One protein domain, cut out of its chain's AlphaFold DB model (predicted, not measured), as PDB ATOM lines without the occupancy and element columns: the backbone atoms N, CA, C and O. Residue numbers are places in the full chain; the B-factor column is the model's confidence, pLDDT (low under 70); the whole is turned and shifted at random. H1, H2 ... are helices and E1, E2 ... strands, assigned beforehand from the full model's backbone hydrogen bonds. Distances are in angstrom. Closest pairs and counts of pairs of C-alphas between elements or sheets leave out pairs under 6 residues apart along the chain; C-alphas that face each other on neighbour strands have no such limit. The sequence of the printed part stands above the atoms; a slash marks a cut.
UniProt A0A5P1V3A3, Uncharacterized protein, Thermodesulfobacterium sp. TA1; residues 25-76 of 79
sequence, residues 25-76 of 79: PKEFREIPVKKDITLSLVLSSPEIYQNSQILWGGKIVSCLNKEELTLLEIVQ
ATOM      1  N   PRO A  25     116.837 165.853 179.578       78.12
ATOM      2  CA  PRO A  25     118.128 166.536 179.553       78.12
ATOM      3  C   PRO A  25     117.960 168.026 179.246       78.12
ATOM      4  O   PRO A  25     117.002 168.432 178.581       78.12
ATOM      5  N   LYS A  26     118.851 168.863 179.785       79.94
ATOM      6  CA  LYS A  26     118.733 170.323 179.642       79.94
ATOM      7  C   LYS A  26     118.772 170.747 178.177       79.94
ATOM      8  O   LYS A  26     118.016 171.644 177.816       79.94
ATOM      9  N   GLU A  27     119.543 170.047 177.342       78.81
ATOM     10  CA  GLU A  27     119.648 170.375 175.920       78.81
ATOM     11  C   GLU A  27     118.276 170.343 175.232       78.81
ATOM     12  O   GLU A  27     117.964 171.230 174.451       78.81
ATOM     13  N   PHE A  28     117.397 169.398 175.581       75.62
ATOM     14  CA  PHE A  28     116.059 169.310 174.983       75.62
ATOM     15  C   PHE A  28     115.069 170.361 175.491       75.62
ATOM     16  O   PHE A  28     114.058 170.602 174.835       75.62
ATOM     17  N   ARG A  29     115.320 170.980 176.652       78.06
ATOM     18  CA  ARG A  29     114.453 172.049 177.184       78.06
ATOM     19  C   ARG A  29     114.669 173.378 176.474       78.06
ATOM     20  O   ARG A  29     113.761 174.201 176.459       78.06
ATOM     21  N   GLU A  30     115.865 173.584 175.936       81.00
ATOM     22  CA  GLU A  30     116.284 174.850 175.335       81.00
ATOM     23  C   GLU A  30     116.057 174.885 173.814       81.00
ATOM     24  O   GLU A  30     116.051 175.965 173.226       81.00
ATOM     25  N   ILE A  31     115.802 173.732 173.175       80.12
ATOM     26  CA  ILE A  31     115.502 173.678 171.738       80.12
ATOM     27  C   ILE A  31     114.125 174.314 171.476       80.12
ATOM     28  O   ILE A  31     113.114 173.844 172.007       80.12
ATOM     29  N   PRO A  32     114.042 175.349 170.622       74.69
ATOM     30  CA  PRO A  32     112.773 175.980 170.296       74.69
ATOM     31  C   PRO A  32     111.851 175.013 169.541       74.69
ATOM     32  O   PRO A  32     112.213 174.444 168.508       74.69
ATOM     33  N   VAL A  33     110.616 174.867 170.028       74.31
ATOM     34  CA  VAL A  33     109.578 174.064 169.365       74.31
ATOM     35  C   VAL A  33     108.981 174.864 168.203       74.31
ATOM     36  O   VAL A  33     107.977 175.562 168.357       74.31
ATOM     37  N   LYS A  34     109.613 174.773 167.029       78.12
ATOM     38  CA  LYS A  34     109.152 175.400 165.778       78.12
ATOM     39  C   LYS A  34     108.133 174.512 165.060       78.12
ATOM     40  O   LYS A  34     108.484 173.736 164.175       78.12
ATOM     41  N   LYS A  35     106.866 174.584 165.490       74.75
ATOM     42  CA  LYS A  35     105.760 173.760 164.947       74.75
ATOM     43  C   LYS A  35     105.460 174.028 163.468       74.75
ATOM     44  O   LYS A  35     104.856 173.195 162.807       74.75
ATOM     45  N   ASP A  36     105.861 175.192 162.978       84.69
ATOM     46  CA  ASP A  36     105.720 175.659 161.603       84.69
ATOM     47  C   ASP A  36     106.678 174.963 160.624       84.69
ATOM     48  O   ASP A  36     106.374 174.862 159.436       84.69
ATOM     49  N   ILE A  37     107.805 174.431 161.110       87.44
ATOM     50  CA  ILE A  37     108.759 173.702 160.273       87.44
ATOM     51  C   ILE A  37     108.437 172.209 160.338       87.44
ATOM     52  O   ILE A  37     108.790 171.520 161.295       87.44
ATOM     53  N   THR A  38     107.761 171.695 159.312       86.44
ATOM     54  CA  THR A  38     107.412 170.271 159.210       86.44
ATOM     55  C   THR A  38     108.540 169.459 158.575       86.44
ATOM     56  O   THR A  38     109.358 169.990 157.822       86.44
ATOM     57  N   LEU A  39     108.564 168.143 158.823       84.44
ATOM     58  CA  LEU A  39     109.518 167.240 158.170       84.44
ATOM     59  C   LEU A  39     109.405 167.312 156.642       84.44
ATOM     60  O   LEU A  39     110.418 167.352 155.954       84.44
ATOM     61  N   SER A  40     108.184 167.389 156.109       86.38
ATOM     62  CA  SER A  40     107.948 167.527 154.669       86.38
ATOM     63  C   SER A  40     108.595 168.788 154.092       86.38
ATOM     64  O   SER A  40     109.192 168.716 153.023       86.38
ATOM     65  N   LEU A  41     108.530 169.913 154.816       89.50
ATOM     66  CA  LEU A  41     109.144 171.183 154.419       89.50
ATOM     67  C   LEU A  41     110.678 171.077 154.374       89.50
ATOM     68  O   LEU A  41     111.320 171.532 153.428       89.50
ATOM     69  N   VAL A  42     111.263 170.418 155.380       89.81
ATOM     70  CA  VAL A  42     112.713 170.187 155.442       89.81
ATOM     71  C   VAL A  42     113.172 169.251 154.332       89.81
ATOM     72  O   VAL A  42     114.185 169.519 153.695       89.81
ATOM     73  N   LEU A  43     112.414 168.190 154.051       88.81
ATOM     74  CA  LEU A  43     112.722 167.267 152.958       88.81
ATOM     75  C   LEU A  43     112.608 167.933 151.583       88.81
ATOM     76  O   LEU A  43     113.359 167.570 150.681       88.81
ATOM     77  N   SER A  44     111.702 168.901 151.411       94.56
ATOM     78  CA  SER A  44     111.560 169.623 150.142       94.56
ATOM     79  C   SER A  44     112.656 170.659 149.886       94.56
ATOM     80  O   SER A  44     112.868 171.027 148.732       94.56
ATOM     81  N   SER A  45     113.324 171.169 150.927       94.81
ATOM     82  CA  SER A  45     114.345 172.226 150.792       94.81
ATOM     83  C   SER A  45     115.410 172.144 151.898       94.81
ATOM     84  O   SER A  45     115.518 173.054 152.728       94.81
ATOM     85  N   PRO A  46     116.190 171.051 151.962       91.56
ATOM     86  CA  PRO A  46     117.084 170.763 153.086       91.56
ATOM     87  C   PRO A  46     118.167 171.830 153.281       91.56
ATOM     88  O   PRO A  46     118.561 172.109 154.416       91.56
ATOM     89  N   GLU A  47     118.614 172.474 152.204       95.62
ATOM     90  CA  GLU A  47     119.582 173.572 152.228       95.62
ATOM     91  C   GLU A  47     119.161 174.766 153.094       95.62
ATOM     92  O   GLU A  47     120.015 175.378 153.733       95.62
ATOM     93  N   ILE A  48     117.862 175.054 153.186       94.25
ATOM     94  CA  ILE A  48     117.331 176.189 153.960       94.25
ATOM     95  C   ILE A  48     117.409 175.921 155.469       94.25
ATOM     96  O   ILE A  48     117.545 176.848 156.267       94.25
ATOM     97  N   TYR A  49     117.347 174.652 155.872       89.62
ATOM     98  CA  TYR A  49     117.281 174.244 157.279       89.62
ATOM     99  C   TYR A  49     118.620 173.754 157.825       89.62
ATOM    100  O   TYR A  49     118.690 173.275 158.960       89.62
ATOM    101  N   GLN A  50     119.702 173.899 157.057       88.62
ATOM    102  CA  GLN A  50     121.042 173.580 157.539       88.62
ATOM    103  C   GLN A  50     121.354 174.363 158.820       88.62
ATOM    104  O   GLN A  50     121.005 175.536 158.957       88.62
ATOM    105  N   ASN A  51     122.007 173.700 159.777       88.75
ATOM    106  CA  ASN A  51     122.361 174.255 161.091       88.75
ATOM    107  C   ASN A  51     121.165 174.703 161.960       88.75
ATOM    108  O   ASN A  51     121.367 175.312 163.011       88.75
ATOM    109  N   SER A  52     119.926 174.393 161.567       85.88
ATOM    110  CA  SER A  52     118.748 174.639 162.399       85.88
ATOM    111  C   SER A  52     118.590 173.538 163.444       85.88
ATOM    112  O   SER A  52     118.679 172.353 163.131       85.88
ATOM    113  N   GLN A  53     118.293 173.921 164.686       83.75
ATOM    114  CA  GLN A  53     117.820 172.987 165.707       83.75
ATOM    115  C   GLN A  53     116.294 172.976 165.709       83.75
ATOM    116  O   GLN A  53     115.657 174.016 165.895       83.75
ATOM    117  N   ILE A  54     115.716 171.800 165.478       82.38
ATOM    118  CA  ILE A  54     114.270 171.595 165.426       82.38
ATOM    119  C   ILE A  54     113.935 170.390 166.295       82.38
ATOM    120  O   ILE A  54     114.541 169.328 166.157       82.38
ATOM    121  N   LEU A  55     112.964 170.560 167.190       82.56
ATOM    122  CA  LEU A  55     112.429 169.473 167.998       82.56
ATOM    123  C   LEU A  55     111.113 168.983 167.390       82.56
ATOM    124  O   LEU A  55     110.077 169.636 167.530       82.56
ATOM    125  N   TRP A  56     111.151 167.822 166.737       80.12
ATOM    126  CA  TRP A  56     109.949 167.102 166.325       80.12
ATOM    127  C   TRP A  56     109.589 166.032 167.345       80.12
ATOM    128  O   TRP A  56     110.445 165.312 167.857       80.12
ATOM    129  N   GLY A  57     108.295 165.927 167.630       75.94
ATOM    130  CA  GLY A  57     107.758 164.763 168.314       75.94
ATOM    131  C   GLY A  57     107.618 163.578 167.363       75.94
ATOM    132  O   GLY A  57     107.921 163.638 166.173       75.94
ATOM    133  N   GLY A  58     107.077 162.497 167.892       81.69
ATOM    134  CA  GLY A  58     106.728 161.315 167.128       81.69
ATOM    135  C   GLY A  58     106.165 160.265 168.062       81.69
ATOM    136  O   GLY A  58     106.213 160.405 169.287       81.69
ATOM    137  N   LYS A  59     105.614 159.206 167.484       85.19
ATOM    138  CA  LYS A  59     105.213 158.029 168.242       85.19
ATOM    139  C   LYS A  59     106.260 156.951 168.023       85.19
ATOM    140  O   LYS A  59     106.528 156.583 166.882       85.19
ATOM    141  N   ILE A  60     106.835 156.444 169.111       89.94
ATOM    142  CA  ILE A  60     107.644 155.225 169.054       89.94
ATOM    143  C   ILE A  60     106.701 154.095 168.638       89.94
ATOM    144  O   ILE A  60     105.703 153.840 169.318       89.94
ATOM    145  N   VAL A  61     106.982 153.465 167.503       94.50
ATOM    146  CA  VAL A  61     106.194 152.341 166.976       94.50
ATOM    147  C   VAL A  61     106.865 150.998 167.234       94.50
ATOM    148  O   VAL A  61     106.188 149.975 167.233       94.50
ATOM    149  N   SER A  62     108.170 151.007 167.506       96.06
ATOM    150  CA  SER A  62     108.955 149.818 167.818       96.06
ATOM    151  C   SER A  62     110.166 150.187 168.668       96.06
ATOM    152  O   SER A  62     110.729 151.279 168.542       96.06
ATOM    153  N   CYS A  63     110.556 149.269 169.546       95.75
ATOM    154  CA  CYS A  63     111.735 149.377 170.393       95.75
ATOM    155  C   CYS A  63     112.389 147.998 170.488       95.75
ATOM    156  O   CYS A  63     111.746 147.033 170.909       95.75
ATOM    157  N   LEU A  64     113.661 147.910 170.110       97.12
ATOM    158  CA  LEU A  64     114.447 146.685 170.185       97.12
ATOM    159  C   LEU A  64     115.758 146.962 170.920       97.12
ATOM    160  O   LEU A  64     116.630 147.663 170.412       97.12
ATOM    161  N   ASN A  65     115.914 146.364 172.099       96.69
ATOM    162  CA  ASN A  65     117.175 146.390 172.834       96.69
ATOM    163  C   ASN A  65     118.108 145.310 172.279       96.69
ATOM    164  O   ASN A  65     117.784 144.123 172.314       96.69
ATOM    165  N   LYS A  66     119.252 145.737 171.752       95.62
ATOM    166  CA  LYS A  66     120.392 144.893 171.395       95.62
ATOM    167  C   LYS A  66     121.429 144.975 172.514       95.62
ATOM    168  O   LYS A  66     121.337 145.826 173.392       95.62
ATOM    169  N   GLU A  67     122.421 144.096 172.463       95.81
ATOM    170  CA  GLU A  67     123.467 144.012 173.488       95.81
ATOM    171  C   GLU A  67     124.236 145.334 173.667       95.81
ATOM    172  O   GLU A  67     124.532 145.725 174.791       95.81
ATOM    173  N   GLU A  68     124.475 146.068 172.576       96.44
ATOM    174  CA  GLU A  68     125.269 147.305 172.589       96.44
ATOM    175  C   GLU A  68     124.439 148.592 172.458       96.44
ATOM    176  O   GLU A  68     124.953 149.686 172.693       96.44
ATOM    177  N   LEU A  69     123.170 148.501 172.044       95.75
ATOM    178  CA  LEU A  69     122.340 149.675 171.761       95.75
ATOM    179  C   LEU A  69     120.843 149.378 171.810       95.75
ATOM    180  O   LEU A  69     120.408 148.243 171.648       95.75
ATOM    181  N   THR A  70     120.041 150.433 171.912       94.75
ATOM    182  CA  THR A  70     118.589 150.374 171.720       94.75
ATOM    183  C   THR A  70     118.228 150.954 170.356       94.75
ATOM    184  O   THR A  70     118.541 152.107 170.066       94.75
ATOM    185  N   LEU A  71     117.549 150.170 169.519       95.00
ATOM    186  CA  LEU A  71     116.944 150.649 168.279       95.00
ATOM    187  C   LEU A  71     115.523 151.144 168.570       95.00
ATOM    188  O   LEU A  71     114.685 150.373 169.036       95.00
ATOM    189  N   LEU A  72     115.253 152.414 168.267       92.44
ATOM    190  CA  LEU A  72     113.922 153.016 168.345       92.44
ATOM    191  C   LEU A  72     113.437 153.355 166.937       92.44
ATOM    192  O   LEU A  72     114.100 154.107 166.224       92.44
ATOM    193  N   GLU A  73     112.267 152.847 166.557       92.12
ATOM    194  CA  GLU A  73     111.597 153.256 165.321       92.12
ATOM    195  C   GLU A  73     110.495 154.254 165.673       92.12
ATOM    196  O   GLU A  73     109.622 153.981 166.506       92.12
ATOM    197  N   ILE A  74     110.548 155.432 165.053       87.69
ATOM    198  CA  ILE A  74     109.683 156.564 165.375       87.69
ATOM    199  C   ILE A  74     108.917 156.959 164.118       87.69
ATOM    200  O   ILE A  74     109.514 157.241 163.082       87.69
ATOM    201  N   VAL A  75     107.591 157.018 164.224       88.00
ATOM    202  CA  VAL A  75     106.730 157.572 163.177       88.00
ATOM    203  C   VAL A  75     106.324 158.981 163.572       88.00
ATOM    204  O   VAL A  75     105.701 159.201 164.616       88.00
ATOM    205  N   GLN A  76     106.651 159.943 162.714       79.44
ATOM    206  CA  GLN A  76     106.100 161.285 162.800       79.44
ATOM    207  C   GLN A  76     104.729 161.285 162.128       79.44
ATOM    208  O   GLN A  76     104.615 161.159 160.911       79.44
TER     209      GLN A  76
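What this domain is: This is residues 25 to 76 of the 79 residues of an uncharacterized protein of Thermodesulfobacterium sp. TA1 (UniProt A0A5P1V3A3). A twisted two-stranded hairpin, E1 and E2, reaches out to one side, while three short helices lie away from it: H2 and H3 near each other, H1 off on its own. Extended links join these parts, with no packed core between them. The printed part has 52 residues, with three named helices and two named strands in the order H1, H2, H3, E1, E2; the sheet, E1 - E2, is antiparallel, and the class is mixed, helices and strands. The whole is loose, with a radius of gyration of the C-alphas of 13.8 A and spans of 38 by 27 by 18 A.

How they stand to each other: Start at the hairpin of E1, residues 59 to 65, and E2, residues 70 to 75, antiparallel at 163 degrees. Look there for N 59 and O 75, 2.9 A apart, and N 71 and O 64, 2.8 A apart, both within hydrogen-bond range. Move on to H2, residues 39 to 44, apart from both strands. It is close to but not clearly touching H3, residues 46 to 49; their closest C-alphas, those of Val 42 and Tyr 49, are 6.4 A apart. H1, residues 26 to 30, is apart from H2, H3, E1 and E2. In H1 and H2 every O i to N i+4 pair is within hydrogen-bond range; H3 is too short for such a pair.

Where its parts are: Find C-alpha 59 at (105.213, 158.029, 168.242); from there E1 runs 17.3 A to C-alpha 65. E2 runs 16.3 A back to C-alpha 75 at (106.730, 157.572, 163.177). Find H1 beginning at C-alpha 26, (118.733, 170.323, 179.642), and spanning 6.7 A; H2 spans 8.6 A and H3 5.5 A.

The domain as a whole: The C-alphas of Asp 36 and Glu 67 are the two farthest apart, 38.2 A. The printed part has no cut, no link is long, and no printed residue is under 70 in pLDDT.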